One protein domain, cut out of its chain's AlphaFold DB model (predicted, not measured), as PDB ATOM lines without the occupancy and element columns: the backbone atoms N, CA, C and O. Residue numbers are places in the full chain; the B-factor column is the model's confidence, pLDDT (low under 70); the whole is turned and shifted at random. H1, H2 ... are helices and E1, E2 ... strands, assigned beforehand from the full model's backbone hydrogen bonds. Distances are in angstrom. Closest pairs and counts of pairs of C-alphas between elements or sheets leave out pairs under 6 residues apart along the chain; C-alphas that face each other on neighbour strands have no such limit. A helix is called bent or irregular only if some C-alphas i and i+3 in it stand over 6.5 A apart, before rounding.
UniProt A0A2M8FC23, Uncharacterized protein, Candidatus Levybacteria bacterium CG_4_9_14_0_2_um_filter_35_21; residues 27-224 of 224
ATOM      1  N   LEU A  27     -32.853 -31.226  27.509       94.62
ATOM      2  CA  LEU A  27     -33.649 -32.258  26.852       94.62
ATOM      3  C   LEU A  27     -34.349 -31.636  25.650       94.62
ATOM      4  O   LEU A  27     -34.892 -30.535  25.738       94.62
ATOM      5  N   ALA A  28     -34.305 -32.338  24.531       94.25
ATOM      6  CA  ALA A  28     -34.846 -31.888  23.265       94.25
ATOM      7  C   ALA A  28     -35.685 -32.994  22.626       94.25
ATOM      8  O   ALA A  28     -35.513 -34.181  22.896       94.25
ATOM      9  N   THR A  29     -36.585 -32.575  21.749       93.81
ATOM     10  CA  THR A  29     -37.374 -33.455  20.896       93.81
ATOM     11  C   THR A  29     -37.408 -32.866  19.491       93.81
ATOM     12  O   THR A  29     -37.344 -31.646  19.333       93.81
ATOM     13  N   ASN A  30     -37.498 -33.726  18.483       94.38
ATOM     14  CA  ASN A  30     -37.758 -33.353  17.097       94.38
ATOM     15  C   ASN A  30     -38.971 -34.142  16.577       94.38
ATOM     16  O   ASN A  30     -39.480 -35.048  17.245       94.38
ATOM     17  N   GLU A  31     -39.466 -33.771  15.398       94.00
ATOM     18  CA  GLU A  31     -40.666 -34.381  14.816       94.00
ATOM     19  C   GLU A  31     -40.480 -35.882  14.565       94.00
ATOM     20  O   GLU A  31     -41.356 -36.679  14.897       94.00
ATOM     21  N   THR A  32     -39.308 -36.283  14.069       93.75
ATOM     22  CA  THR A  32     -38.970 -37.688  13.808       93.75
ATOM     23  C   THR A  32     -39.006 -38.525  15.085       93.75
ATOM     24  O   THR A  32     -39.618 -39.593  15.107       93.75
ATOM     25  N   LEU A  33     -38.424 -38.034  16.182       95.31
ATOM     26  CA  LEU A  33     -38.471 -38.707  17.477       95.31
ATOM     27  C   LEU A  33     -39.911 -38.818  17.983       95.31
ATOM     28  O   LEU A  33     -40.311 -39.888  18.432       95.31
ATOM     29  N   ALA A  34     -40.717 -37.760  17.860       93.56
ATOM     30  CA  ALA A  34     -42.126 -37.802  18.247       93.56
ATOM     31  C   ALA A  34     -42.930 -38.847  17.446       93.56
ATOM     32  O   ALA A  34     -43.756 -39.561  18.023       93.56
ATOM     33  N   LEU A  35     -42.667 -38.987  16.142       91.25
ATOM     34  CA  LEU A  35     -43.273 -40.022  15.297       91.25
ATOM     35  C   LEU A  35     -42.856 -41.433  15.724       91.25
ATOM     36  O   LEU A  35     -43.709 -42.318  15.803       91.25
ATOM     37  N   ILE A  36     -41.578 -41.633  16.056       91.94
ATOM     38  CA  ILE A  36     -41.069 -42.912  16.567       91.94
ATOM     39  C   ILE A  36     -41.748 -43.281  17.886       91.94
ATOM     40  O   ILE A  36     -42.186 -44.420  18.037       91.94
ATOM     41  N   ILE A  37     -41.887 -42.331  18.819       93.25
ATOM     42  CA  ILE A  37     -42.604 -42.571  20.080       93.25
ATOM     43  C   ILE A  37     -44.041 -43.006  19.795       93.25
ATOM     44  O   ILE A  37     -44.472 -44.038  20.296       93.25
ATOM     45  N   ASN A  38     -44.758 -42.285  18.934       91.25
ATOM     46  CA  ASN A  38     -46.128 -42.636  18.553       91.25
ATOM     47  C   ASN A  38     -46.225 -44.037  17.914       91.25
ATOM     48  O   ASN A  38     -47.187 -44.764  18.153       91.25
ATOM     49  N   GLY A  39     -45.230 -44.435  17.114       89.31
ATOM     50  CA  GLY A  39     -45.124 -45.794  16.577       89.31
ATOM     51  C   GLY A  39     -44.938 -46.840  17.677       89.31
ATOM     52  O   GLY A  39     -45.686 -47.816  17.733       89.31
ATOM     53  N   LEU A  40     -43.999 -46.603  18.598       89.56
ATOM     54  CA  LEU A  40     -43.720 -47.484  19.734       89.56
ATOM     55  C   LEU A  40     -44.950 -47.698  20.626       89.56
ATOM     56  O   LEU A  40     -45.198 -48.814  21.071       89.56
ATOM     57  N   GLU A  41     -45.757 -46.660  20.842       91.31
ATOM     58  CA  GLU A  41     -46.978 -46.753  21.654       91.31
ATOM     59  C   GLU A  41     -48.103 -47.574  21.006       91.31
ATOM     60  O   GLU A  41     -49.063 -47.953  21.677       91.31
ATOM     61  N   LYS A  42     -47.996 -47.880  19.709       90.75
ATOM     62  CA  LYS A  42     -49.013 -48.621  18.946       90.75
ATOM     63  C   LYS A  42     -48.637 -50.069  18.663       90.75
ATOM     64  O   LYS A  42     -49.518 -50.864  18.338       90.75
ATOM     65  N   ILE A  43     -47.358 -50.425  18.762       89.06
ATOM     66  CA  ILE A  43     -46.887 -51.765  18.406       89.06
ATOM     67  C   ILE A  43     -47.011 -52.691  19.612       89.06
ATOM     68  O   ILE A  43     -46.344 -52.527  20.631       89.06
ATOM     69  N   VAL A  44     -47.870 -53.699  19.484       87.56
ATOM     70  CA  VAL A  44     -48.024 -54.749  20.494       87.56
ATOM     71  C   VAL A  44     -46.810 -55.691  20.450       87.56
ATOM     72  O   VAL A  44     -46.354 -56.036  19.357       87.56
ATOM     73  N   PRO A  45     -46.276 -56.134  21.604       87.75
ATOM     74  CA  PRO A  45     -45.189 -57.108  21.647       87.75
ATOM     75  C   PRO A  45     -45.510 -58.412  20.896       87.75
ATOM     76  O   PRO A  45     -46.526 -59.056  21.160       87.75
ATOM     77  N   ASN A  46     -44.610 -58.843  20.005       88.50
ATOM     78  CA  ASN A  46     -44.633 -60.188  19.423       88.50
ATOM     79  C   ASN A  46     -44.022 -61.186  20.420       88.50
ATOM     80  O   ASN A  46     -42.812 -61.411  20.415       88.50
ATOM     81  N   TRP A  47     -44.850 -61.753  21.298       84.81
ATOM     82  CA  TRP A  47     -44.388 -62.603  22.400       84.81
ATOM     83  C   TRP A  47     -43.570 -63.810  21.954       84.81
ATOM     84  O   TRP A  47     -42.533 -64.073  22.559       84.81
ATOM     85  N   ASP A  48     -43.977 -64.489  20.883       84.25
ATOM     86  CA  ASP A  48     -43.260 -65.660  20.373       84.25
ATOM     87  C   ASP A  48     -41.846 -65.280  19.921       84.25
ATOM     88  O   ASP A  48     -40.866 -65.924  20.301       84.25
ATOM     89  N   GLY A  49     -41.725 -64.170  19.186       85.38
ATOM     90  CA  GLY A  49     -40.430 -63.627  18.777       85.38
ATOM     91  C   GLY A  49     -39.563 -63.212  19.969       85.38
ATOM     92  O   GLY A  49     -38.386 -63.563  20.036       85.38
ATOM     93  N   LEU A  50     -40.146 -62.515  20.950       86.62
ATOM     94  CA  LEU A  50     -39.421 -62.035  22.132       86.62
ATOM     95  C   LEU A  50     -38.924 -63.176  23.026       86.62
ATOM     96  O   LEU A  50     -37.795 -63.134  23.511       86.62
ATOM     97  N   LEU A  51     -39.745 -64.203  23.241       83.75
ATOM     98  CA  LEU A  51     -39.371 -65.378  24.029       83.75
ATOM     99  C   LEU A  51     -38.352 -66.256  23.289       83.75
ATOM    100  O   LEU A  51     -37.490 -66.869  23.926       83.75
ATOM    101  N   GLY A  52     -38.423 -66.297  21.955       83.38
ATOM    102  CA  GLY A  52     -37.430 -66.947  21.102       83.38
ATOM    103  C   GLY A  52     -36.049 -66.289  21.175       83.38
ATOM    104  O   GLY A  52     -35.044 -66.997  21.140       83.38
ATOM    105  N   ALA A  53     -36.003 -64.964  21.355       83.81
ATOM    106  CA  ALA A  53     -34.780 -64.160  21.431       83.81
ATOM    107  C   ALA A  53     -33.991 -64.298  22.748       83.81
ATOM    108  O   ALA A  53     -32.864 -63.810  22.853       83.81
ATOM    109  N   LEU A  54     -34.562 -64.944  23.768       81.25
ATOM    110  CA  LEU A  54     -33.870 -65.201  25.032       81.25
ATOM    111  C   LEU A  54     -32.804 -66.296  24.865       81.25
ATOM    112  O   LEU A  54     -33.028 -67.289  24.171       81.25
ATOM    113  N   SER A  55     -31.664 -66.167  25.549       77.69
ATOM    114  CA  SER A  55     -30.667 -67.247  25.604       77.69
ATOM    115  C   SER A  55     -31.183 -68.455  26.397       77.69
ATOM    116  O   SER A  55     -32.088 -68.318  27.221       77.69
ATOM    117  N   GLU A  56     -30.595 -69.640  26.207       72.69
ATOM    118  CA  GLU A  56     -30.970 -70.836  26.986       72.69
ATOM    119  C   GLU A  56     -30.791 -70.625  28.500       72.69
ATOM    120  O   GLU A  56     -31.683 -70.946  29.280       72.69
ATOM    121  N   ASP A  57     -29.723 -69.949  28.927       69.44
ATOM    122  CA  ASP A  57     -29.526 -69.591  30.339       69.44
ATOM    123  C   ASP A  57     -30.605 -68.635  30.870       69.44
ATOM    124  O   ASP A  57     -31.008 -68.714  32.035       69.44
ATOM    125  N   GLN A  58     -31.088 -67.713  30.031       73.38
ATOM    126  CA  GLN A  58     -32.202 -66.832  30.381       73.38
ATOM    127  C   GLN A  58     -33.515 -67.611  30.435       73.38
ATOM    128  O   GLN A  58     -34.289 -67.389  31.364       73.38
ATOM    129  N   LYS A  59     -33.719 -68.558  29.510       68.00
ATOM    130  CA  LYS A  59     -34.853 -69.494  29.471       68.00
ATOM    131  C   LYS A  59     -34.906 -70.403  30.706       68.00
ATOM    132  O   LYS A  59     -35.990 -70.662  31.219       68.00
ATOM    133  N   LEU A  60     -33.761 -70.825  31.241       59.94
ATOM    134  CA  LEU A  60     -33.682 -71.635  32.465       59.94
ATOM    135  C   LEU A  60     -34.017 -70.831  33.734       59.94
ATOM    136  O   LEU A  60     -34.585 -71.369  34.686       59.94
ATOM    137  N   LYS A  61     -33.721 -69.524  33.750       58.56
ATOM    138  CA  LYS A  61     -34.045 -68.613  34.866       58.56
ATOM    139  C   LYS A  61     -35.522 -68.211  34.932       58.56
ATOM    140  O   LYS A  61     -35.941 -67.654  35.948       58.56
ATOM    141  N   ILE A  62     -36.313 -68.525  33.902       57.47
ATOM    142  CA  ILE A  62     -37.765 -68.276  33.870       57.47
ATOM    143  C   ILE A  62     -38.518 -69.163  34.892       57.47
ATOM    144  O   ILE A  62     -39.631 -68.839  35.299       57.47
ATOM    145  N   ASN A  63     -37.881 -70.219  35.415       52.53
ATOM    146  CA  ASN A  63     -38.456 -71.144  36.403       52.53
ATOM    147  C   ASN A  63     -38.270 -70.722  37.884       52.53
ATOM    148  O   ASN A  63     -38.456 -71.540  38.785       52.53
ATOM    149  N   GLY A  64     -37.909 -69.464  38.182       47.97
ATOM    150  CA  GLY A  64     -37.653 -68.994  39.558       47.97
ATOM    151  C   GLY A  64     -38.068 -67.543  39.844       47.97
ATOM    152  O   GLY A  64     -38.599 -66.847  38.989       47.97
ATOM    153  N   LYS A  65     -37.784 -67.037  41.060       46.75
ATOM    154  CA  LYS A  65     -38.093 -65.657  41.534       46.75
ATOM    155  C   LYS A  65     -37.457 -64.507  40.704       46.75
ATOM    156  O   LYS A  65     -37.555 -63.348  41.100       46.75
ATOM    157  N   ALA A  66     -36.824 -64.796  39.563       54.50
ATOM    158  CA  ALA A  66     -36.119 -63.858  38.684       54.50
ATOM    159  C   ALA A  66     -37.019 -63.135  37.652       54.50
ATOM    160  O   ALA A  66     -36.507 -62.428  36.782       54.50
ATOM    161  N   ASN A  67     -38.349 -63.249  37.768       64.19
ATOM    162  CA  ASN A  67     -39.311 -62.664  36.823       64.19
ATOM    163  C   ASN A  67     -39.086 -61.162  36.571       64.19
ATOM    164  O   ASN A  67     -39.198 -60.715  35.439       64.19
ATOM    165  N   GLY A  68     -38.694 -60.376  37.582       69.00
ATOM    166  CA  GLY A  68     -38.458 -58.930  37.437       69.00
ATOM    167  C   GLY A  68     -37.383 -58.551  36.409       69.00
ATOM    168  O   GLY A  68     -37.595 -57.644  35.605       69.00
ATOM    169  N   GLN A  69     -36.245 -59.251  36.416       73.81
ATOM    170  CA  GLN A  69     -35.143 -58.986  35.480       73.81
ATOM    171  C   GLN A  69     -35.509 -59.418  34.062       73.81
ATOM    172  O   GLN A  69     -35.222 -58.712  33.098       73.81
ATOM    173  N   LEU A  70     -36.200 -60.551  33.941       78.44
ATOM    174  CA  LEU A  70     -36.659 -61.061  32.658       78.44
ATOM    175  C   LEU A  70     -37.706 -60.147  32.009       78.44
ATOM    176  O   LEU A  70     -37.634 -59.896  30.810       78.44
ATOM    177  N   LEU A  71     -38.642 -59.612  32.801       80.94
ATOM    178  CA  LEU A  71     -39.625 -58.620  32.354       80.94
ATOM    179  C   LEU A  71     -38.943 -57.381  31.767       80.94
ATOM    180  O   LEU A  71     -39.311 -56.929  30.685       80.94
ATOM    181  N   GLY A  72     -37.944 -56.848  32.482       82.19
ATOM    182  CA  GLY A  72     -37.133 -55.729  32.003       82.19
ATOM    183  C   GLY A  72     -36.459 -56.065  30.678       82.19
ATOM    184  O   GLY A  72     -36.630 -55.337  29.704       82.19
ATOM    185  N   ARG A  73     -35.808 -57.231  30.606       84.56
ATOM    186  CA  ARG A  73     -35.095 -57.654  29.403       84.56
ATOM    187  C   ARG A  73     -36.005 -57.850  28.192       84.56
ATOM    188  O   ARG A  73     -35.655 -57.425  27.099       84.56
ATOM    189  N   LEU A  74     -37.172 -58.469  28.362       86.31
ATOM    190  CA  LEU A  74     -38.129 -58.655  27.267       86.31
ATOM    191  C   LEU A  74     -38.634 -57.320  26.722       86.31
ATOM    192  O   LEU A  74     -38.804 -57.179  25.514       86.31
ATOM    193  N   ALA A  75     -38.841 -56.329  27.587       87.94
ATOM    194  CA  ALA A  75     -39.213 -55.005  27.121       87.94
ATOM    195  C   ALA A  75     -38.062 -54.251  26.454       87.94
ATOM    196  O   ALA A  75     -38.310 -53.551  25.481       87.94
ATOM    197  N   GLU A  76     -36.822 -54.404  26.923       89.94
ATOM    198  CA  GLU A  76     -35.643 -53.881  26.215       89.94
ATOM    199  C   GLU A  76     -35.551 -54.464  24.800       89.94
ATOM    200  O   GLU A  76     -35.388 -53.716  23.840       89.94
ATOM    201  N   ILE A  77     -35.724 -55.785  24.655       88.94
ATOM    202  CA  ILE A  77     -35.733 -56.457  23.346       88.94
ATOM    203  C   ILE A  77     -36.896 -55.946  22.490       88.94
ATOM    204  O   ILE A  77     -36.699 -55.640  21.319       88.94
ATOM    205  N   HIS A  78     -38.095 -55.799  23.060       90.31
ATOM    206  CA  HIS A  78     -39.245 -55.253  22.340       90.31
ATOM    207  C   HIS A  78     -38.978 -53.846  21.804       90.31
ATOM    208  O   HIS A  78     -39.222 -53.588  20.628       90.31
ATOM    209  N   VAL A  79     -38.448 -52.955  22.642       92.00
ATOM    210  CA  VAL A  79     -38.096 -51.589  22.239       92.00
ATOM    211  C   VAL A  79     -37.034 -51.606  21.143       92.00
ATOM    212  O   VAL A  79     -37.177 -50.882  20.161       92.00
ATOM    213  N   ALA A  80     -36.017 -52.465  21.265       91.25
ATOM    214  CA  ALA A  80     -34.994 -52.625  20.237       91.25
ATOM    215  C   ALA A  80     -35.586 -53.098  18.899       91.25
ATOM    216  O   ALA A  80     -35.358 -52.445  17.890       91.25
ATOM    217  N   TYR A  81     -36.423 -54.140  18.888       90.12
ATOM    218  CA  TYR A  81     -37.070 -54.642  17.666       90.12
ATOM    219  C   TYR A  81     -37.989 -53.621  17.007       90.12
ATOM    220  O   TYR A  81     -38.025 -53.516  15.783       90.12
ATOM    221  N   VAL A  82     -38.733 -52.854  17.803       89.19
ATOM    222  CA  VAL A  82     -39.567 -51.780  17.264       89.19
ATOM    223  C   VAL A  82     -38.699 -50.707  16.610       89.19
ATOM    224  O   VAL A  82     -39.008 -50.260  15.509       89.19
ATOM    225  N   LEU A  83     -37.605 -50.308  17.258       91.56
ATOM    226  CA  LEU A  83     -36.704 -49.290  16.723       91.56
ATOM    227  C   LEU A  83     -35.922 -49.789  15.504       91.56
ATOM    228  O   LEU A  83     -35.743 -49.021  14.566       91.56
ATOM    229  N   GLU A  84     -35.550 -51.067  15.467       91.06
ATOM    230  CA  GLU A  84     -35.018 -51.745  14.281       91.06
ATOM    231  C   GLU A  84     -36.000 -51.701  13.116       91.06
ATOM    232  O   GLU A  84     -35.645 -51.228  12.038       91.06
ATOM    233  N   GLY A  85     -37.252 -52.104  13.344       89.00
ATOM    234  CA  GLY A  85     -38.298 -52.050  12.324       89.00
ATOM    235  C   GLY A  85     -38.530 -50.635  11.791       89.00
ATOM    236  O   GLY A  85     -38.587 -50.429  10.585       89.00
ATOM    237  N   LEU A  86     -38.600 -49.643  12.683       84.69
ATOM    238  CA  LEU A  86     -38.786 -48.241  12.297       84.69
ATOM    239  C   LEU A  86     -37.565 -47.647  11.580       84.69
ATOM    240  O   LEU A  86     -37.731 -46.735  10.775       84.69
ATOM    241  N   ALA A  87     -36.355 -48.136  11.861       88.50
ATOM    242  CA  ALA A  87     -35.133 -47.670  11.214       88.50
ATOM    243  C   ALA A  87     -34.959 -48.217   9.790       88.50
ATOM    244  O   ALA A  87     -34.381 -47.525   8.954       88.50
ATOM    245  N   ILE A  88     -35.479 -49.417   9.486       87.44
ATOM    246  CA  ILE A  88     -35.421 -50.004   8.131       87.44
ATOM    247  C   ILE A  88     -36.032 -49.049   7.097       87.44
ATOM    248  O   ILE A  88     -35.453 -48.841   6.031       87.44
ATOM    249  N   ASP A  89     -37.151 -48.420   7.449       81.06
ATOM    250  CA  ASP A  89     -37.885 -47.515   6.563       81.06
ATOM    251  C   ASP A  89     -37.516 -46.032   6.769       81.06
ATOM    252  O   ASP A  89     -38.099 -45.150   6.134       81.06
ATOM    253  N   ASN A  90     -36.561 -45.721   7.659       85.31
ATOM    254  CA  ASN A  90     -36.229 -44.346   8.022       85.31
ATOM    255  C   ASN A  90     -34.721 -44.121   8.211       85.31
ATOM    256  O   ASN A  90     -34.163 -44.326   9.289       85.31
ATOM    257  N   SER A  91     -34.077 -43.563   7.181       90.38
ATOM    258  CA  SER A  91     -32.642 -43.247   7.181       90.38
ATOM    259  C   SER A  91     -32.211 -42.205   8.221       90.38
ATOM    260  O   SER A  91     -31.014 -42.004   8.421       90.38
ATOM    261  N   LEU A  92     -33.154 -41.505   8.860       93.56
ATOM    262  CA  LEU A  92     -32.857 -40.552   9.930       93.56
ATOM    263  C   LEU A  92     -32.621 -41.245  11.275       93.56
ATOM    264  O   LEU A  92     -32.163 -40.589  12.208       93.56
ATOM    265  N   VAL A  93     -32.922 -42.541  11.394       94.44
ATOM    266  CA  VAL A  93     -32.706 -43.321  12.614       94.44
ATOM    267  C   VAL A  93     -31.437 -44.144  12.470       94.44
ATOM    268  O   VAL A  93     -31.378 -45.105  11.709       94.44
ATOM    269  N   LYS A  94     -30.413 -43.795  13.246       94.75
ATOM    270  CA  LYS A  94     -29.201 -44.600  13.380       94.75
ATOM    271  C   LYS A  94     -29.262 -45.376  14.682       94.75
ATOM    272  O   LYS A  94     -29.271 -44.804  15.778       94.75
ATOM    273  N   LEU A  95     -29.289 -46.691  14.546       94.00
ATOM    274  CA  LEU A  95     -29.127 -47.607  15.662       94.00
ATOM    275  C   LEU A  95     -27.647 -47.744  15.975       94.00
ATOM    276  O   LEU A  95     -26.812 -47.762  15.073       94.00
ATOM    277  N   TRP A  96     -27.343 -47.823  17.266       92.56
ATOM    278  CA  TRP A  96     -25.983 -47.954  17.780       92.56
ATOM    279  C   TRP A  96     -24.991 -46.944  17.164       92.56
ATOM    280  O   TRP A  96     -23.990 -47.331  16.566       92.56
ATOM    281  N   PRO A  97     -25.245 -45.633  17.315       95.31
ATOM    282  CA  PRO A  97     -24.457 -44.597  16.651       95.31
ATOM    283  C   PRO A  97     -23.021 -44.472  17.186       95.31
ATOM    284  O   PRO A  97     -22.209 -43.778  16.579       95.31
ATOM    285  N   ILE A  98     -22.695 -45.112  18.314       95.62
ATOM    286  CA  ILE A  98     -21.392 -45.009  18.971       95.62
ATOM    287  C   ILE A  98     -20.612 -46.304  18.721       95.62
ATOM    288  O   ILE A  98     -21.041 -47.363  19.178       95.62
ATOM    289  N   PRO A  99     -19.447 -46.257  18.056       94.44
ATOM    290  CA  PRO A  99     -18.624 -47.444  17.865       94.44
ATOM    291  C   PRO A  99     -18.225 -48.107  19.192       94.44
ATOM    292  O   PRO A  99     -18.003 -47.443  20.207       94.44
ATOM    293  N   HIS A 100     -18.086 -49.432  19.178       93.81
ATOM    294  CA  HIS A 100     -17.595 -50.179  20.334       93.81
ATOM    295  C   HIS A 100     -16.173 -49.724  20.730       93.81
ATOM    296  O   HIS A 100     -15.329 -49.491  19.865       93.81
ATOM    297  N   ASN A 101     -15.902 -49.629  22.040       93.94
ATOM    298  CA  ASN A 101     -14.659 -49.104  22.632       93.94
ATOM    299  C   ASN A 101     -14.350 -47.636  22.303       93.94
ATOM    300  O   ASN A 101     -13.191 -47.216  22.326       93.94
ATOM    301  N   GLN A 102     -15.372 -46.823  22.040       96.12
ATOM    302  CA  GLN A 102     -15.177 -45.398  21.838       96.12
ATOM    303  C   GLN A 102     -14.711 -44.712  23.125       96.12
ATOM    304  O   GLN A 102     -15.292 -44.869  24.199       96.12
ATOM    305  N   GLU A 103     -13.695 -43.865  23.004       96.38
ATOM    306  CA  GLU A 103     -13.185 -43.077  24.116       96.38
ATOM    307  C   GLU A 103     -13.528 -41.592  23.987       96.38
ATOM    308  O   GLU A 103     -13.590 -41.029  22.894       96.38
ATOM    309  N   THR A 104     -13.706 -40.943  25.133       95.50
ATOM    310  CA  THR A 104     -13.787 -39.486  25.273       95.50
ATOM    311  C   THR A 104     -12.667 -38.996  26.194       95.50
ATOM    312  O   THR A 104     -11.742 -39.744  26.529       95.50
ATOM    313  N   LYS A 105     -12.724 -37.732  26.636       94.50
ATOM    314  CA  LYS A 105     -11.758 -37.193  27.601       94.50
ATOM    315  C   LYS A 105     -11.753 -37.996  28.904       94.50
ATOM    316  O   LYS A 105     -10.682 -38.332  29.400       94.50
ATOM    317  N   ASN A 106     -12.934 -38.299  29.440       96.69
ATOM    318  CA  ASN A 106     -13.069 -38.898  30.769       96.69
ATOM    319  C   ASN A 106     -13.682 -40.303  30.762       96.69
ATOM    320  O   ASN A 106     -13.650 -40.966  31.801       96.69
ATOM    321  N   TYR A 107     -14.223 -40.768  29.633       97.31
ATOM    322  CA  TYR A 107     -14.986 -42.014  29.573       97.31
ATOM    323  C   TYR A 107     -14.520 -42.961  28.469       97.31
ATOM    324  O   TYR A 107     -13.919 -42.540  27.481       97.31
ATOM    325  N   ARG A 108     -14.851 -44.237  28.651       96.81
ATOM    326  CA  ARG A 108     -14.846 -45.286  27.632       96.81
ATOM    327  C   ARG A 108     -16.264 -45.841  27.526       96.81
ATOM    328  O   ARG A 108     -16.884 -46.117  28.552       96.81
ATOM    329  N   LEU A 109     -16.774 -45.942  26.306       96.69
ATOM    330  CA  LEU A 109     -18.112 -46.419  25.988       96.69
ATOM    331  C   LEU A 109     -17.980 -47.766  25.277       96.69
ATOM    332  O   LEU A 109     -17.297 -47.882  24.260       96.69
ATOM    333  N   GLU A 110     -18.636 -48.781  25.819       95.50
ATOM    334  CA  GLU A 110     -18.615 -50.141  25.296       95.50
ATOM    335  C   GLU A 110     -20.030 -50.569  24.927       95.50
ATOM    336  O   GLU A 110     -20.942 -50.526  25.752       95.50
ATOM    337  N   GLN A 111     -20.217 -50.993  23.681       92.69
ATOM    338  CA  GLN A 111     -21.466 -51.616  23.259       92.69
ATOM    339  C   GLN A 111     -21.493 -53.079  23.719       92.69
ATOM    340  O   GLN A 111     -20.558 -53.826  23.426       92.69
ATOM    341  N   SER A 112     -22.569 -53.486  24.393       88.00
ATOM    342  CA  SER A 112     -22.833 -54.863  24.824       88.00
ATOM    343  C   SER A 112     -24.248 -55.270  24.402       88.00
ATOM    344  O   SER A 112     -25.240 -54.970  25.073       88.00
ATOM    345  N   GLY A 113     -24.356 -55.912  23.235       86.00
ATOM    346  CA  GLY A 113     -25.643 -56.138  22.574       86.00
ATOM    347  C   GLY A 113     -26.321 -54.808  22.224       86.00
ATOM    348  O   GLY A 113     -25.734 -53.977  21.531       86.00
ATOM    349  N   ASN A 114     -27.539 -54.602  22.734       85.56
ATOM    350  CA  ASN A 114     -28.301 -53.360  22.537       85.56
ATOM    351  C   ASN A 114     -27.929 -52.254  23.530       85.56
ATOM    352  O   ASN A 114     -28.240 -51.084  23.304       85.56
ATOM    353  N   ASN A 115     -27.242 -52.624  24.607       91.12
ATOM    354  CA  ASN A 115     -26.949 -51.736  25.713       91.12
ATOM    355  C   ASN A 115     -25.593 -51.062  25.483       91.12
ATOM    356  O   ASN A 115     -24.702 -51.604  24.822       91.12
ATOM    357  N   TYR A 116     -25.410 -49.906  26.108       94.19
ATOM    358  CA  TYR A 116     -24.106 -49.258  26.213       94.19
ATOM    359  C   TYR A 116     -23.686 -49.188  27.672       94.19
ATOM    360  O   TYR A 116     -24.430 -48.688  28.513       94.19
ATOM    361  N   VAL A 117     -22.476 -49.648  27.963       96.12
ATOM    362  CA  VAL A 117     -21.867 -49.562  29.290       96.12
ATOM    363  C   VAL A 117     -20.767 -48.514  29.249       96.12
ATOM    364  O   VAL A 117     -19.921 -48.505  28.355       96.12
ATOM    365  N   VAL A 118     -20.788 -47.599  30.211       96.56
ATOM    366  CA  VAL A 118     -19.814 -46.515  30.309       96.56
ATOM    367  C   VAL A 118     -18.937 -46.710  31.523       96.56
ATOM    368  O   VAL A 118     -19.421 -46.858  32.647       96.56
ATOM    369  N   TYR A 119     -17.640 -46.572  31.300       96.75
ATOM    370  CA  TYR A 119     -16.617 -46.575  32.328       96.75
ATOM    371  C   TYR A 119     -15.966 -45.200  32.391       96.75
ATOM    372  O   TYR A 119     -15.696 -44.575  31.364       96.75
ATOM    373  N   LYS A 120     -15.660 -44.717  33.597       96.06
ATOM    374  CA  LYS A 120     -14.689 -43.621  33.733       96.06
ATOM    375  C   LYS A 120     -13.316 -44.168  33.374       96.06
ATOM    376  O   LYS A 120     -12.956 -45.216  33.879       96.06
ATOM    377  N   LYS A 121     -12.492 -43.442  32.619       94.31
ATOM    378  CA  LYS A 121     -11.119 -43.888  32.295       94.31
ATOM    379  C   LYS A 121     -10.264 -44.187  33.530       94.31
ATOM    380  O   LYS A 121      -9.365 -45.015  33.480       94.31
ATOM    381  N   SER A 122     -10.561 -43.529  34.648       93.94
ATOM    382  CA  SER A 122      -9.899 -43.749  35.933       93.94
ATOM    383  C   SER A 122     -10.422 -44.964  36.715       93.94
ATOM    384  O   SER A 122     -10.033 -45.143  37.866       93.94
ATOM    385  N   SER A 123     -11.366 -45.741  36.178       92.62
ATOM    386  CA  SER A 123     -12.026 -46.836  36.889       92.62
ATOM    387  C   SER A 123     -12.406 -47.980  35.952       92.62
ATOM    388  O   SER A 123     -12.782 -47.778  34.806       92.62
ATOM    389  N   THR A 124     -12.369 -49.203  36.465       89.19
ATOM    390  CA  THR A 124     -12.903 -50.384  35.774       89.19
ATOM    391  C   THR A 124     -14.370 -50.653  36.117       89.19
ATOM    392  O   THR A 124     -14.962 -51.588  35.587       89.19
ATOM    393  N   ILE A 125     -14.972 -49.850  37.000       90.88
ATOM    394  CA  ILE A 125     -16.367 -49.998  37.422       90.88
ATOM    395  C   ILE A 125     -17.256 -49.173  36.488       90.88
ATOM    396  O   ILE A 125     -17.000 -47.985  36.266       90.88
ATOM    397  N   ALA A 126     -18.308 -49.805  35.965       92.50
ATOM    398  CA  ALA A 126     -19.312 -49.130  35.153       92.50
ATOM    399  C   ALA A 126     -19.977 -48.002  35.960       92.50
ATOM    400  O   ALA A 126     -20.387 -48.193  37.106       92.50
ATOM    401  N   CYS A 127     -20.067 -46.809  35.374       93.62
ATOM    402  CA  CYS A 127     -20.701 -45.651  36.001       93.62
ATOM    403  C   CYS A 127     -22.070 -45.311  35.408       93.62
ATOM    404  O   CYS A 127     -22.865 -44.652  36.076       93.62
ATOM    405  N   VAL A 128     -22.332 -45.727  34.167       94.19
ATOM    406  CA  VAL A 128     -23.624 -45.574  33.491       94.19
ATOM    407  C   VAL A 128     -23.867 -46.814  32.642       94.19
ATOM    408  O   VAL A 128     -22.952 -47.296  31.979       94.19
ATOM    409  N   GLU A 129     -25.103 -47.292  32.646       93.81
ATOM    410  CA  GLU A 129     -25.608 -48.277  31.697       93.81
ATOM    411  C   GLU A 129     -26.816 -47.652  31.001       93.81
ATOM    412  O   GLU A 129     -27.720 -47.135  31.663       93.81
ATOM    413  N   TYR A 130     -26.794 -47.641  29.672       94.62
ATOM    414  CA  TYR A 130     -27.920 -47.225  28.847       94.62
ATOM    415  C   TYR A 130     -28.623 -48.471  28.320       94.62
ATOM    416  O   TYR A 130     -27.961 -49.334  27.735       94.62
ATOM    417  N   ASP A 131     -29.948 -48.527  28.468       93.44
ATOM    418  CA  ASP A 131     -30.747 -49.617  27.900       93.44
ATOM    419  C   ASP A 131     -30.637 -49.582  26.366       93.44
ATOM    420  O   ASP A 131     -30.437 -50.618  25.739       93.44
ATOM    421  N   MET A 132     -30.662 -48.378  25.771       94.56
ATOM    422  CA  MET A 132     -30.227 -48.154  24.391       94.56
ATOM    423  C   MET A 132     -29.831 -46.692  24.130       94.56
ATOM    424  O   MET A 132     -30.316 -45.768  24.788       94.56
ATOM    425  N   VAL A 133     -28.979 -46.477  23.123       96.12
ATOM    426  CA  VAL A 133     -28.681 -45.156  22.549       96.12
ATOM    427  C   VAL A 133     -28.901 -45.212  21.041       96.12
ATOM    428  O   VAL A 133     -28.408 -46.124  20.377       96.12
ATOM    429  N   THR A 134     -29.617 -44.229  20.504       96.44
ATOM    430  CA  THR A 134     -29.804 -44.034  19.058       96.44
ATOM    431  C   THR A 134     -29.480 -42.596  18.675       96.44
ATOM    432  O   THR A 134     -29.353 -41.730  19.537       96.44
ATOM    433  N   GLU A 135     -29.372 -42.324  17.381       96.75
ATOM    434  CA  GLU A 135     -29.394 -40.964  16.842       96.75
ATOM    435  C   GLU A 135     -30.613 -40.845  15.927       96.75
ATOM    436  O   GLU A 135     -30.806 -41.678  15.046       96.75
ATOM    437  N   VAL A 136     -31.471 -39.857  16.176       96.69
ATOM    438  CA  VAL A 136     -32.718 -39.637  15.436       96.69
ATOM    439  C   VAL A 136     -32.684 -38.237  14.859       96.69
ATOM    440  O   VAL A 136     -32.826 -37.268  15.599       96.69
ATOM    441  N   ASP A 137     -32.493 -38.126  13.547       96.00
ATOM    442  CA  ASP A 137     -32.354 -36.843  12.849       96.00
ATOM    443  C   ASP A 137     -31.295 -35.944  13.522       96.00
ATOM    444  O   ASP A 137     -31.561 -34.839  13.992       96.00
ATOM    445  N   ASN A 138     -30.079 -36.492  13.652       95.00
ATOM    446  CA  ASN A 138     -28.914 -35.870  14.298       95.00
ATOM    447  C   ASN A 138     -29.095 -35.512  15.790       95.00
ATOM    448  O   ASN A 138     -28.224 -34.875  16.379       95.00
ATOM    449  N   LEU A 139     -30.197 -35.924  16.422       96.69
ATOM    450  CA  LEU A 139     -30.399 -35.811  17.863       96.69
ATOM    451  C   LEU A 139     -30.021 -37.137  18.535       96.69
ATOM    452  O   LEU A 139     -30.688 -38.142  18.286       96.69
ATOM    453  N   PRO A 140     -29.021 -37.179  19.429       96.88
ATOM    454  CA  PRO A 140     -28.751 -38.380  20.201       96.88
ATOM    455  C   PRO A 140     -29.851 -38.595  21.237       96.88
ATOM    456  O   PRO A 140     -30.238 -37.668  21.955       96.88
ATOM    457  N   VAL A 141     -30.347 -39.824  21.322       97.69
ATOM    458  CA  VAL A 141     -31.484 -40.206  22.157       97.69
ATOM    459  C   VAL A 141     -31.064 -41.301  23.124       97.69
ATOM    460  O   VAL A 141     -30.563 -42.350  22.718       97.69
ATOM    461  N   ILE A 142     -31.291 -41.054  24.412       96.94
ATOM    462  CA  ILE A 142     -31.158 -42.045  25.478       96.94
ATOM    463  C   ILE A 142     -32.520 -42.700  25.691       96.94
ATOM    464  O   ILE A 142     -33.506 -42.003  25.950       96.94
ATOM    465  N   TRP A 143     -32.553 -44.027  25.640       95.94
ATOM    466  CA  TRP A 143     -33.740 -44.823  25.928       95.94
ATOM    467  C   TRP A 143     -33.574 -45.519  27.271       95.94
ATOM    468  O   TRP A 143     -32.568 -46.185  27.512       95.94
ATOM    469  N   GLU A 144     -34.573 -45.376  28.139       94.06
ATOM    470  CA  GLU A 144     -34.639 -46.070  29.420       94.06
ATOM    471  C   GLU A 144     -35.933 -46.850  29.574       94.06
ATOM    472  O   GLU A 144     -37.011 -46.275  29.702       94.06
ATOM    473  N   VAL A 145     -35.828 -48.169  29.636       92.06
ATOM    474  CA  VAL A 145     -36.950 -49.093  29.747       92.06
ATOM    475  C   VAL A 145     -37.188 -49.436  31.215       92.06
ATOM    476  O   VAL A 145     -36.276 -49.806  31.957       92.06
ATOM    477  N   LYS A 146     -38.427 -49.266  31.689       89.31
ATOM    478  CA  LYS A 146     -38.794 -49.426  33.107       89.31
ATOM    479  C   LYS A 146     -40.131 -50.163  33.255       89.31
ATOM    480  O   LYS A 146     -41.185 -49.546  33.345       89.31
ATOM    481  N   ILE A 147     -40.073 -51.497  33.355       76.31
ATOM    482  CA  ILE A 147     -41.256 -52.392  33.463       76.31
ATOM    483  C   ILE A 147     -41.681 -52.720  34.903       76.31
ATOM    484  O   ILE A 147     -42.778 -53.219  35.145       76.31
ATOM    485  N   GLY A 148     -40.857 -52.400  35.897       58.91
ATOM    486  CA  GLY A 148     -41.180 -52.668  37.306       58.91
ATOM    487  C   GLY A 148     -40.439 -51.801  38.317       58.91
ATOM    488  O   GLY A 148     -40.631 -51.973  39.517       58.91
ATOM    489  N   TYR A 149     -39.602 -50.877  37.844       59.94
ATOM    490  CA  TYR A 149     -38.824 -49.966  38.677       59.94
ATOM    491  C   TYR A 149     -39.475 -48.590  38.748       59.94
ATOM    492  O   TYR A 149     -40.312 -48.224  37.922       59.94
ATOM    493  N   SER A 150     -39.071 -47.813  39.752       69.94
ATOM    494  CA  SER A 150     -39.642 -46.496  39.985       69.94
ATOM    495  C   SER A 150     -39.292 -45.540  38.848       69.94
ATOM    496  O   SER A 150     -38.186 -45.001  38.795       69.94
ATOM    497  N   LEU A 151     -40.269 -45.260  37.979       83.06
ATOM    498  CA  LEU A 151     -40.184 -44.222  36.947       83.06
ATOM    499  C   LEU A 151     -39.678 -42.885  37.517       83.06
ATOM    500  O   LEU A 151     -38.995 -42.134  36.830       83.06
ATOM    501  N   SER A 152     -39.966 -42.603  38.797       85.00
ATOM    502  CA  SER A 152     -39.498 -41.397  39.491       85.00
ATOM    503  C   SER A 152     -37.973 -41.276  39.563       85.00
ATOM    504  O   SER A 152     -37.461 -40.158  39.553       85.00
ATOM    505  N   GLN A 153     -37.248 -42.398  39.625       86.50
ATOM    506  CA  GLN A 153     -35.789 -42.395  39.581       86.50
ATOM    507  C   GLN A 153     -35.303 -42.102  38.165       86.50
ATOM    508  O   GLN A 153     -34.422 -41.261  38.009       86.50
ATOM    509  N   ALA A 154     -35.909 -42.725  37.149       88.56
ATOM    510  CA  ALA A 154     -35.536 -42.520  35.749       88.56
ATOM    511  C   ALA A 154     -35.649 -41.042  35.337       88.56
ATOM    512  O   ALA A 154     -34.722 -40.485  34.760       88.56
ATOM    513  N   ILE A 155     -36.728 -40.371  35.749       92.31
ATOM    514  CA  ILE A 155     -36.985 -38.959  35.419       92.31
ATOM    515  C   ILE A 155     -36.298 -37.952  36.362       92.31
ATOM    516  O   ILE A 155     -36.548 -36.743  36.289       92.31
ATOM    517  N   ASN A 156     -35.459 -38.414  37.295       91.69
ATOM    518  CA  ASN A 156     -34.766 -37.533  38.229       91.69
ATOM    519  C   ASN A 156     -33.720 -36.678  37.494       91.69
ATOM    520  O   ASN A 156     -32.789 -37.201  36.888       91.69
ATOM    521  N   SER A 157     -33.820 -35.349  37.602       89.75
ATOM    522  CA  SER A 157     -32.949 -34.430  36.851       89.75
ATOM    523  C   SER A 157     -31.457 -34.565  37.179       89.75
ATOM    524  O   SER A 157     -30.632 -34.388  36.288       89.75
ATOM    525  N   GLN A 158     -31.093 -34.894  38.424       90.56
ATOM    526  CA  GLN A 158     -29.690 -35.098  38.786       90.56
ATOM    527  C   GLN A 158     -29.146 -36.381  38.156       90.56
ATOM    528  O   GLN A 158     -28.033 -36.382  37.636       90.56
ATOM    529  N   ARG A 159     -29.947 -37.451  38.155       91.31
ATOM    530  CA  ARG A 159     -29.591 -38.708  37.491       91.31
ATOM    531  C   ARG A 159     -29.432 -38.510  35.985       91.31
ATOM    532  O   ARG A 159     -28.426 -38.935  35.433       91.31
ATOM    533  N   ILE A 160     -30.374 -37.813  35.348       93.56
ATOM    534  CA  ILE A 160     -30.311 -37.489  33.915       93.56
ATOM    535  C   ILE A 160     -29.024 -36.721  33.585       93.56
ATOM    536  O   ILE A 160     -28.353 -37.068  32.618       93.56
ATOM    537  N   LYS A 161     -28.626 -35.736  34.408       91.56
ATOM    538  CA  LYS A 161     -27.356 -35.008  34.222       91.56
ATOM    539  C   LYS A 161     -26.157 -35.963  34.229       91.56
ATOM    540  O   LYS A 161     -25.338 -35.905  33.320       91.56
ATOM    541  N   THR A 162     -26.078 -36.854  35.219       91.88
ATOM    542  CA  THR A 162     -24.995 -37.847  35.322       91.88
ATOM    543  C   THR A 162     -24.956 -38.785  34.112       91.88
ATOM    544  O   THR A 162     -23.884 -39.109  33.613       91.88
ATOM    545  N   ILE A 163     -26.123 -39.208  33.630       93.69
ATOM    546  CA  ILE A 163     -26.258 -40.142  32.506       93.69
ATOM    547  C   ILE A 163     -25.940 -39.470  31.169       93.69
ATOM    548  O   ILE A 163     -25.387 -40.110  30.284       93.69
ATOM    549  N   ALA A 164     -26.242 -38.185  31.007       94.69
ATOM    550  CA  ALA A 164     -25.969 -37.459  29.771       94.69
ATOM    551  C   ALA A 164     -24.500 -37.022  29.626       94.69
ATOM    552  O   ALA A 164     -24.047 -36.773  28.513       94.69
ATOM    553  N   GLU A 165     -23.747 -36.914  30.725       94.56
ATOM    554  CA  GLU A 165     -22.377 -36.383  30.715       94.56
ATOM    555  C   GLU A 165     -21.409 -37.137  29.774       94.56
ATOM    556  O   GLU A 165     -20.693 -36.469  29.020       94.56
ATOM    557  N   PRO A 166     -21.387 -38.486  29.729       95.25
ATOM    558  CA  PRO A 166     -20.543 -39.210  28.779       95.25
ATOM    559  C   PRO A 166     -20.907 -38.932  27.320       95.25
ATOM    560  O   PRO A 166     -20.014 -38.716  26.500       95.25
ATOM    561  N   LEU A 167     -22.206 -38.878  27.006       95.75
ATOM    562  CA  LEU A 167     -22.677 -38.569  25.654       95.75
ATOM    563  C   LEU A 167     -22.354 -37.127  25.267       95.75
ATOM    564  O   LEU A 167     -21.965 -36.881  24.131       95.75
ATOM    565  N   ALA A 168     -22.421 -36.180  26.204       95.62
ATOM    566  CA  ALA A 168     -22.039 -34.794  25.945       95.62
ATOM    567  C   ALA A 168     -20.565 -34.644  25.573       95.62
ATOM    568  O   ALA A 168     -20.232 -33.847  24.699       95.62
ATOM    569  N   GLN A 169     -19.681 -35.435  26.186       95.12
ATOM    570  CA  GLN A 169     -18.275 -35.461  25.788       95.12
ATOM    571  C   GLN A 169     -18.053 -36.143  24.435       95.12
ATOM    572  O   GLN A 169     -17.126 -35.756  23.731       95.12
ATOM    573  N   TYR A 170     -18.864 -37.143  24.085       96.00
ATOM    574  CA  TYR A 170     -18.754 -37.836  22.802       96.00
ATOM    575  C   TYR A 170     -19.270 -36.982  21.633       96.00
ATOM    576  O   TYR A 170     -18.535 -36.751  20.679       96.00
ATOM    577  N   TYR A 171     -20.496 -36.465  21.731       94.94
ATOM    578  CA  TYR A 171     -21.133 -35.678  20.669       94.94
ATOM    579  C   TYR A 171     -20.681 -34.209  20.631       94.94
ATOM    580  O   TYR A 171     -20.914 -33.511  19.649       94.94
ATOM    581  N   GLY A 172     -20.057 -33.707  21.701       93.56
ATOM    582  CA  GLY A 172     -19.597 -32.318  21.781       93.56
ATOM    583  C   GLY A 172     -20.711 -31.287  22.001       93.56
ATOM    584  O   GLY A 172     -20.469 -30.091  21.857       93.56
ATOM    585  N   HIS A 173     -21.921 -31.714  22.374       91.62
ATOM    586  CA  HIS A 173     -23.043 -30.832  22.707       91.62
ATOM    587  C   HIS A 173     -23.890 -31.396  23.852       91.62
ATOM    588  O   HIS A 173     -23.748 -32.551  24.240       91.62
ATOM    589  N   THR A 174     -24.792 -30.582  24.408       93.25
ATOM    590  CA  THR A 174     -25.582 -30.949  25.599       93.25
ATOM    591  C   THR A 174     -27.074 -31.167  25.348       93.25
ATOM    592  O   THR A 174     -27.814 -31.376  26.311       93.25
ATOM    593  N   ASN A 175     -27.512 -31.128  24.088       94.38
ATOM    594  CA  ASN A 175     -28.893 -31.403  23.683       94.38
ATOM    595  C   ASN A 175     -29.101 -32.901  23.426       94.38
ATOM    596  O   ASN A 175     -28.382 -33.472  22.609       94.38
ATOM    597  N   PHE A 176     -30.085 -33.509  24.092       96.25
ATOM    598  CA  PHE A 176     -30.390 -34.940  23.968       96.25
ATOM    599  C   PHE A 176     -31.887 -35.213  23.976       96.25
ATOM    600  O   PHE A 176     -32.622 -34.618  24.762       96.25
ATOM    601  N   GLY A 177     -32.320 -36.189  23.184       97.31
ATOM    602  CA  GLY A 177     -33.571 -36.884  23.452       97.31
ATOM    603  C   GLY A 177     -33.415 -37.758  24.694       97.31
ATOM    604  O   GLY A 177     -32.409 -38.449  24.856       97.31
ATOM    605  N   TYR A 178     -34.398 -37.736  25.589       97.12
ATOM    606  CA  TYR A 178     -34.420 -38.635  26.743       97.12
ATOM    607  C   TYR A 178     -35.807 -39.243  26.872       97.12
ATOM    608  O   TYR A 178     -36.769 -38.564  27.246       97.12
ATOM    609  N   VAL A 179     -35.899 -40.524  26.531       96.81
ATOM    610  CA  VAL A 179     -37.148 -41.270  26.454       96.81
ATOM    611  C   VAL A 179     -37.172 -42.304  27.564       96.81
ATOM    612  O   VAL A 179     -36.308 -43.175  27.633       96.81
ATOM    613  N   VAL A 180     -38.196 -42.245  28.408       94.88
ATOM    614  CA  VAL A 180     -38.481 -43.306  29.371       94.88
ATOM    615  C   VAL A 180     -39.632 -44.151  28.849       94.88
ATOM    616  O   VAL A 180     -40.751 -43.665  28.706       94.88
ATOM    617  N   VAL A 181     -39.362 -45.421  28.573       92.81
ATOM    618  CA  VAL A 181     -40.348 -46.399  28.123       92.81
ATOM    619  C   VAL A 181     -40.924 -47.131  29.331       92.81
ATOM    620  O   VAL A 181     -40.185 -47.691  30.144       92.81
ATOM    621  N   ALA A 182     -42.246 -47.146  29.461       89.69
ATOM    622  CA  ALA A 182     -42.943 -47.778  30.577       89.69
ATOM    623  C   ALA A 182     -44.214 -48.512  30.117       89.69
ATOM    624  O   ALA A 182     -44.762 -48.174  29.070       89.69
ATOM    625  N   PRO A 183     -44.725 -49.491  30.887       85.19
ATOM    626  CA  PRO A 183     -46.003 -50.135  30.604       85.19
ATOM    627  C   PRO A 183     -47.153 -49.131  30.583       85.19
ATOM    628  O   PRO A 183     -47.155 -48.149  31.335       85.19
ATOM    629  N   MET A 184     -48.186 -49.428  29.800       80.94
ATOM    630  CA  MET A 184     -49.452 -48.714  29.899       80.94
ATOM    631  C   MET A 184     -50.108 -49.037  31.250       80.94
ATOM    632  O   MET A 184     -50.412 -50.190  31.548       80.94
ATOM    633  N   VAL A 185     -50.292 -48.017  32.094       72.12
ATOM    634  CA  VAL A 185     -50.967 -48.147  33.403       72.12
ATOM    635  C   VAL A 185     -52.112 -47.144  33.524       72.12
ATOM    636  O   VAL A 185     -53.201 -47.486  33.968       72.12
ATOM    637  N   THR A 186     -51.868 -45.892  33.136       69.25
ATOM    638  CA  THR A 186     -52.861 -44.815  33.127       69.25
ATOM    639  C   THR A 186     -52.406 -43.690  32.207       69.25
ATOM    640  O   THR A 186     -51.205 -43.422  32.101       69.25
ATOM    641  N   ASP A 187     -53.361 -42.989  31.598       71.25
ATOM    642  CA  ASP A 187     -53.076 -41.823  30.762       71.25
ATOM    643  C   ASP A 187     -52.632 -40.601  31.572       71.25
ATOM    644  O   ASP A 187     -51.936 -39.722  31.057       71.25
ATOM    645  N   LYS A 188     -52.971 -40.554  32.867       82.88
ATOM    646  CA  LYS A 188     -52.704 -39.396  33.723       82.88
ATOM    647  C   LYS A 188     -51.255 -39.374  34.200       82.88
ATOM    648  O   LYS A 188     -50.807 -40.265  34.917       82.88
ATOM    649  N   LEU A 189     -50.547 -38.298  33.861       86.94
ATOM    650  CA  LEU A 189     -49.201 -38.046  34.363       86.94
ATOM    651  C   LEU A 189     -49.222 -37.516  35.804       86.94
ATOM    652  O   LEU A 189     -49.994 -36.618  36.154       86.94
ATOM    653  N   THR A 190     -48.313 -38.016  36.636       89.62
ATOM    654  CA  THR A 190     -48.035 -37.450  37.961       89.62
ATOM    655  C   THR A 190     -47.390 -36.062  37.842       89.62
ATOM    656  O   THR A 190     -46.945 -35.642  36.775       89.62
ATOM    657  N   ILE A 191     -47.305 -35.313  38.949       90.81
ATOM    658  CA  ILE A 191     -46.645 -33.993  38.956       90.81
ATOM    659  C   ILE A 191     -45.176 -34.098  38.517       90.81
ATOM    660  O   ILE A 191     -44.704 -33.258  37.757       90.81
ATOM    661  N   SER A 192     -44.447 -35.121  38.973       90.94
ATOM    662  CA  SER A 192     -43.039 -35.305  38.602       90.94
ATOM    663  C   SER A 192     -42.874 -35.661  37.126       90.94
ATOM    664  O   SER A 192     -41.982 -35.122  36.478       90.94
ATOM    665  N   GLN A 193     -43.756 -36.502  36.582       92.00
ATOM    666  CA  GLN A 193     -43.773 -36.844  35.159       92.00
ATOM    667  C   GLN A 193     -44.096 -35.628  34.285       92.00
ATOM    668  O   GLN A 193     -43.399 -35.394  33.306       92.00
ATOM    669  N   ARG A 194     -45.082 -34.803  34.670       92.44
ATOM    670  CA  ARG A 194     -45.385 -33.548  33.961       92.44
ATOM    671  C   ARG A 194     -44.183 -32.611  33.926       92.44
ATOM    672  O   ARG A 194     -43.785 -32.196  32.848       92.44
ATOM    673  N   LYS A 195     -43.533 -32.382  35.070       92.88
ATOM    674  CA  LYS A 195     -42.305 -31.566  35.146       92.88
ATOM    675  C   LYS A 195     -41.158 -32.116  34.300       92.88
ATOM    676  O   LYS A 195     -40.295 -31.356  33.877       92.88
ATOM    677  N   PHE A 196     -41.084 -33.430  34.127       93.94
ATOM    678  CA  PHE A 196     -40.094 -34.060  33.261       93.94
ATOM    679  C   PHE A 196     -40.408 -33.808  31.780       93.94
ATOM    680  O   PHE A 196     -39.516 -33.396  31.043       93.94
ATOM    681  N   VAL A 197     -41.674 -33.951  31.378       93.88
ATOM    682  CA  VAL A 197     -42.126 -33.658  30.008       93.88
ATOM    683  C   VAL A 197     -41.991 -32.172  29.666       93.88
ATOM    684  O   VAL A 197     -41.472 -31.830  28.611       93.88
ATOM    685  N   GLU A 198     -42.343 -31.274  30.589       92.75
ATOM    686  CA  GLU A 198     -42.163 -29.817  30.446       92.75
ATOM    687  C   GLU A 198     -40.698 -29.409  30.220       92.75
ATOM    688  O   GLU A 198     -40.430 -28.350  29.660       92.75
ATOM    689  N   LYS A 199     -39.740 -30.242  30.645       91.56
ATOM    690  CA  LYS A 199     -38.306 -30.022  30.411       91.56
ATOM    691  C   LYS A 199     -37.811 -30.572  29.073       91.56
ATOM    692  O   LYS A 199     -36.620 -30.439  28.820       91.56
ATOM    693  N   GLY A 200     -38.675 -31.190  28.266       92.88
ATOM    694  CA  GLY A 200     -38.337 -31.826  26.988       92.88
ATOM    695  C   GLY A 200     -38.143 -33.345  27.059       92.88
ATOM    696  O   GLY A 200     -37.787 -33.959  26.060       92.88
ATOM    697  N   GLY A 201     -38.358 -33.964  28.224       95.31
ATOM    698  CA  GLY A 201     -38.338 -35.418  28.359       95.31
ATOM    699  C   GLY A 201     -39.556 -36.083  27.715       95.31
ATOM    700  O   GLY A 201     -40.630 -35.491  27.634       95.31
ATOM    701  N   LEU A 202     -39.417 -37.336  27.292       95.44
ATOM    702  CA  LEU A 202     -40.496 -38.101  26.668       95.44
ATOM    703  C   LEU A 202     -40.803 -39.348  27.494       95.44
ATOM    704  O   LEU A 202     -39.897 -40.007  28.006       95.44
ATOM    705  N   ILE A 203     -42.086 -39.669  27.643       93.38
ATOM    706  CA  ILE A 203     -42.540 -40.921  28.253       93.38
ATOM    707  C   ILE A 203     -43.287 -41.684  27.170       93.38
ATOM    708  O   ILE A 203     -44.325 -41.209  26.726       93.38
ATOM    709  N   ALA A 204     -42.758 -42.836  26.773       92.44
ATOM    710  CA  ALA A 204     -43.393 -43.720  25.804       92.44
ATOM    711  C   ALA A 204     -44.081 -44.874  26.533       92.44
ATOM    712  O   ALA A 204     -43.472 -45.532  27.386       92.44
ATOM    713  N   ARG A 205     -45.346 -45.129  26.213       90.12
ATOM    714  CA  ARG A 205     -46.123 -46.213  26.816       90.12
ATOM    715  C   ARG A 205     -46.266 -47.389  25.867       90.12
ATOM    716  O   ARG A 205     -47.019 -47.314  24.907       90.12
ATOM    717  N   ILE A 206     -45.616 -48.506  26.173       87.88
ATOM    718  CA  ILE A 206     -45.868 -49.744  25.421       87.88
ATOM    719  C   ILE A 206     -47.323 -50.188  25.657       87.88
ATOM    720  O   ILE A 206     -47.778 -50.138  26.809       87.88
ATOM    721  N   PRO A 207     -48.055 -50.644  24.621       87.56
ATOM    722  CA  PRO A 207     -49.479 -50.991  24.702       87.56
ATOM    723  C   PRO A 207     -49.690 -52.356  25.377       87.56
ATOM    724  O   PRO A 207     -50.321 -53.272  24.855       87.56
ATOM    725  N   THR A 208     -49.090 -52.536  26.550       84.44
ATOM    726  CA  THR A 208     -49.120 -53.748  27.361       84.44
ATOM    727  C   THR A 208     -48.863 -53.373  28.820       84.44
ATOM    728  O   THR A 208     -47.993 -52.563  29.141       84.44
ATOM    729  N   THR A 209     -49.631 -53.976  29.722       84.19
ATOM    730  CA  THR A 209     -49.495 -53.816  31.173       84.19
ATOM    731  C   THR A 209     -48.399 -54.726  31.733       84.19
ATOM    732  O   THR A 209     -48.087 -55.778  31.176       84.19
ATOM    733  N   LYS A 210     -47.858 -54.389  32.911       82.31
ATOM    734  CA  LYS A 210     -46.926 -55.275  33.634       82.31
ATOM    735  C   LYS A 210     -47.515 -56.674  33.868       82.31
ATOM    736  O   LYS A 210     -46.818 -57.665  33.683       82.31
ATOM    737  N   ALA A 211     -48.800 -56.749  34.218       81.44
ATOM    738  CA  ALA A 211     -49.500 -58.010  34.453       81.44
ATOM    739  C   ALA A 211     -49.594 -58.873  33.183       81.44
ATOM    740  O   ALA A 211     -49.460 -60.091  33.253       81.44
ATOM    741  N   GLN A 212     -49.773 -58.256  32.011       82.31
ATOM    742  CA  GLN A 212     -49.743 -58.980  30.739       82.31
ATOM    743  C   GLN A 212     -48.344 -59.509  30.417       82.31
ATOM    744  O   GLN A 212     -48.229 -60.654  29.989       82.31
ATOM    745  N   PHE A 213     -47.281 -58.737  30.665       79.25
ATOM    746  CA  PHE A 213     -45.922 -59.272  30.555       79.25
ATOM    747  C   PHE A 213     -45.719 -60.481  31.491       79.25
ATOM    748  O   PHE A 213     -45.223 -61.519  31.062       79.25
ATOM    749  N   GLU A 214     -46.142 -60.375  32.754       81.81
ATOM    750  CA  GLU A 214     -46.033 -61.458  33.744       81.81
ATOM    751  C   GLU A 214     -46.814 -62.713  33.326       81.81
ATOM    752  O   GLU A 214     -46.296 -63.827  33.419       81.81
ATOM    753  N   SER A 215     -48.040 -62.539  32.823       81.56
ATOM    754  CA  SER A 215     -48.899 -63.641  32.384       81.56
ATOM    755  C   SER A 215     -48.337 -64.373  31.167       81.56
ATOM    756  O   SER A 215     -48.380 -65.601  31.137       81.56
ATOM    757  N   ASN A 216     -47.800 -63.655  30.176       79.56
ATOM    758  CA  ASN A 216     -47.243 -64.279  28.971       79.56
ATOM    759  C   ASN A 216     -45.976 -65.084  29.281       79.56
ATOM    760  O   ASN A 216     -45.805 -66.187  28.766       79.56
ATOM    761  N   ILE A 217     -45.130 -64.588  30.188       75.44
ATOM    762  CA  ILE A 217     -43.970 -65.344  30.678       75.44
ATOM    763  C   ILE A 217     -44.422 -66.627  31.391       75.44
ATOM    764  O   ILE A 217     -43.874 -67.697  31.136       75.44
ATOM    765  N   LYS A 218     -45.437 -66.543  32.263       74.38
ATOM    766  CA  LYS A 218     -45.963 -67.711  32.985       74.38
ATOM    767  C   LYS A 218     -46.559 -68.755  32.040       74.38
ATOM    768  O   LYS A 218     -46.275 -69.935  32.196       74.38
ATOM    769  N   PHE A 219     -47.343 -68.329  31.050       71.25
ATOM    770  CA  PHE A 219     -47.942 -69.235  30.069       71.25
ATOM    771  C   PHE A 219     -46.881 -69.971  29.239       71.25
ATOM    772  O   PHE A 219     -47.009 -71.168  28.989       71.25
ATOM    773  N   ALA A 220     -45.796 -69.288  28.867       68.31
ATOM    774  CA  ALA A 220     -44.678 -69.909  28.165       68.31
ATOM    775  C   ALA A 220     -43.957 -70.986  29.001       68.31
ATOM    776  O   ALA A 220     -43.409 -71.923  28.426       68.31
ATOM    777  N   ASN A 221     -43.976 -70.881  30.336       61.34
ATOM    778  CA  ASN A 221     -43.425 -71.909  31.225       61.34
ATOM    779  C   ASN A 221     -44.297 -73.164  31.303       61.34
ATOM    780  O   ASN A 221     -43.771 -74.252  31.494       61.34
ATOM    781  N   GLU A 222     -45.618 -73.015  31.219       64.25
ATOM    782  CA  GLU A 222     -46.562 -74.120  31.428       64.25
ATOM    783  C   GLU A 222     -46.723 -75.013  30.185       64.25
ATOM    784  O   GLU A 222     -47.216 -76.131  30.302       64.25
ATOM    785  N   ASN A 223     -46.297 -74.538  29.007       57.31
ATOM    786  CA  ASN A 223     -46.449 -75.222  27.716       57.31
ATOM    787  C   ASN A 223     -45.114 -75.689  27.094       57.31
ATOM    788  O   ASN A 223     -45.043 -75.902  25.881       57.31
ATOM    789  N   ARG A 224     -44.059 -75.821  27.904       56.72
ATOM    790  CA  ARG A 224     -42.780 -76.457  27.543       56.72
ATOM    791  C   ARG A 224     -42.629 -77.782  28.273       56.72
ATOM    792  O   ARG A 224     -42.060 -78.703  27.653       56.72
TER     793      ARG A 224
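What this domain is: This is residues 27 to 224 of the 224 residues of an uncharacterized protein of Candidatus Levybacteria bacterium CG_4_9_14_0_2_um_filter_35_21 (UniProt A0A2M8FC23). A strongly twisted, curled sheet of five strands forms the middle of three layers, with H1 and H4 on one face and H6 and H7 on the other; a smaller sheet, E2 E3 E4, stands at an angle to it, and H6 sits between the two sheets. At one end of the longest axis H2, H3 and H8 gather about the first part of H4. The printed part has 198 residues, with eight named helices and eight named strands in the order H1 H2 H3 H4 E1 E2 E3 E4 E5 E6 H5 H6 E7 H7 E8 H8, class mixed. The large sheet, E1 E5 E6 E7 E8, is mixed; E2 E3 E4 is a meander, each strand the antiparallel neighbour of the one before. The whole is compact, with a radius of gyration of the C-alphas of 16.9 A and spans of 51 by 39 by 34 A.

Where its parts are: H1, residues 31 to 40, begins at C-alpha 31 (-40.666, -34.381, 14.816). H2 is residues 47 to 52, H3 56 to 63, and H4 67 to 88, 31.6 A long. E1 is residues 93 to 95, E2 107 to 112, E3 115 to 120, E4 126 to 130, E5 132 to 136 and E6 139 to 145, 19.0 A long. H5 is residues 151 to 154, H6 157 to 171, 20.1 A, E7 175 to 183, 26.3 A, H7 191 to 197 and E8 202 to 206. H8, residues 210 to 222, is 19.0 A long and ends at C-alpha 222 (-46.562, -74.120, 31.428).

How they stand to each other: E5 and E6 form a hairpin, with N 134 and O 141 3.1 A apart; E6 and E7 are parallel, with N 142 and O 177 2.9 A apart. E6, H5 H6, E7 and E7, H7, E8 are strand-helix-strand units, parallel neighbour strands with helices between, each with a right-handed crossover. H1 is on this sheet at a height of 6.4 A, over none of its strands. H6, only just irregular, with C-alphas 163 and 166 6.9 A apart, is on the opposite face, 9.2 A over E6 and E7, and is also on the sheet E2 E3 E4, at a height of 9.8 A. H5 only grazes the large sheet. H4 touches H1 at a steep tilt of 50 degrees, closest at the C-alphas of Leu 40 and Val 82, 6.5 A. H4 touches H2, closest at the C-alphas of Leu 50 and Leu 74, 6.3 A. H3 and H8 only just touch, with 3 pairs of C-alphas within 8 A. O i to N i+4 pairs are all within hydrogen-bond range in H1, H2, H4, H7 and H8, but 3 of 4 in H3 and 9 of 11 in H6; H5 is too short for one.

The domain as a whole: The farthest C-alphas, of Lys 105 and Asn 223, are 51.5 A apart. The printed part has no cut, and its one long link is E1 to E2. Mean pLDDT of the printed part is 87.2; residues 57, 59 to 68, 148 to 150, 186 and 220 to 224 are under 70.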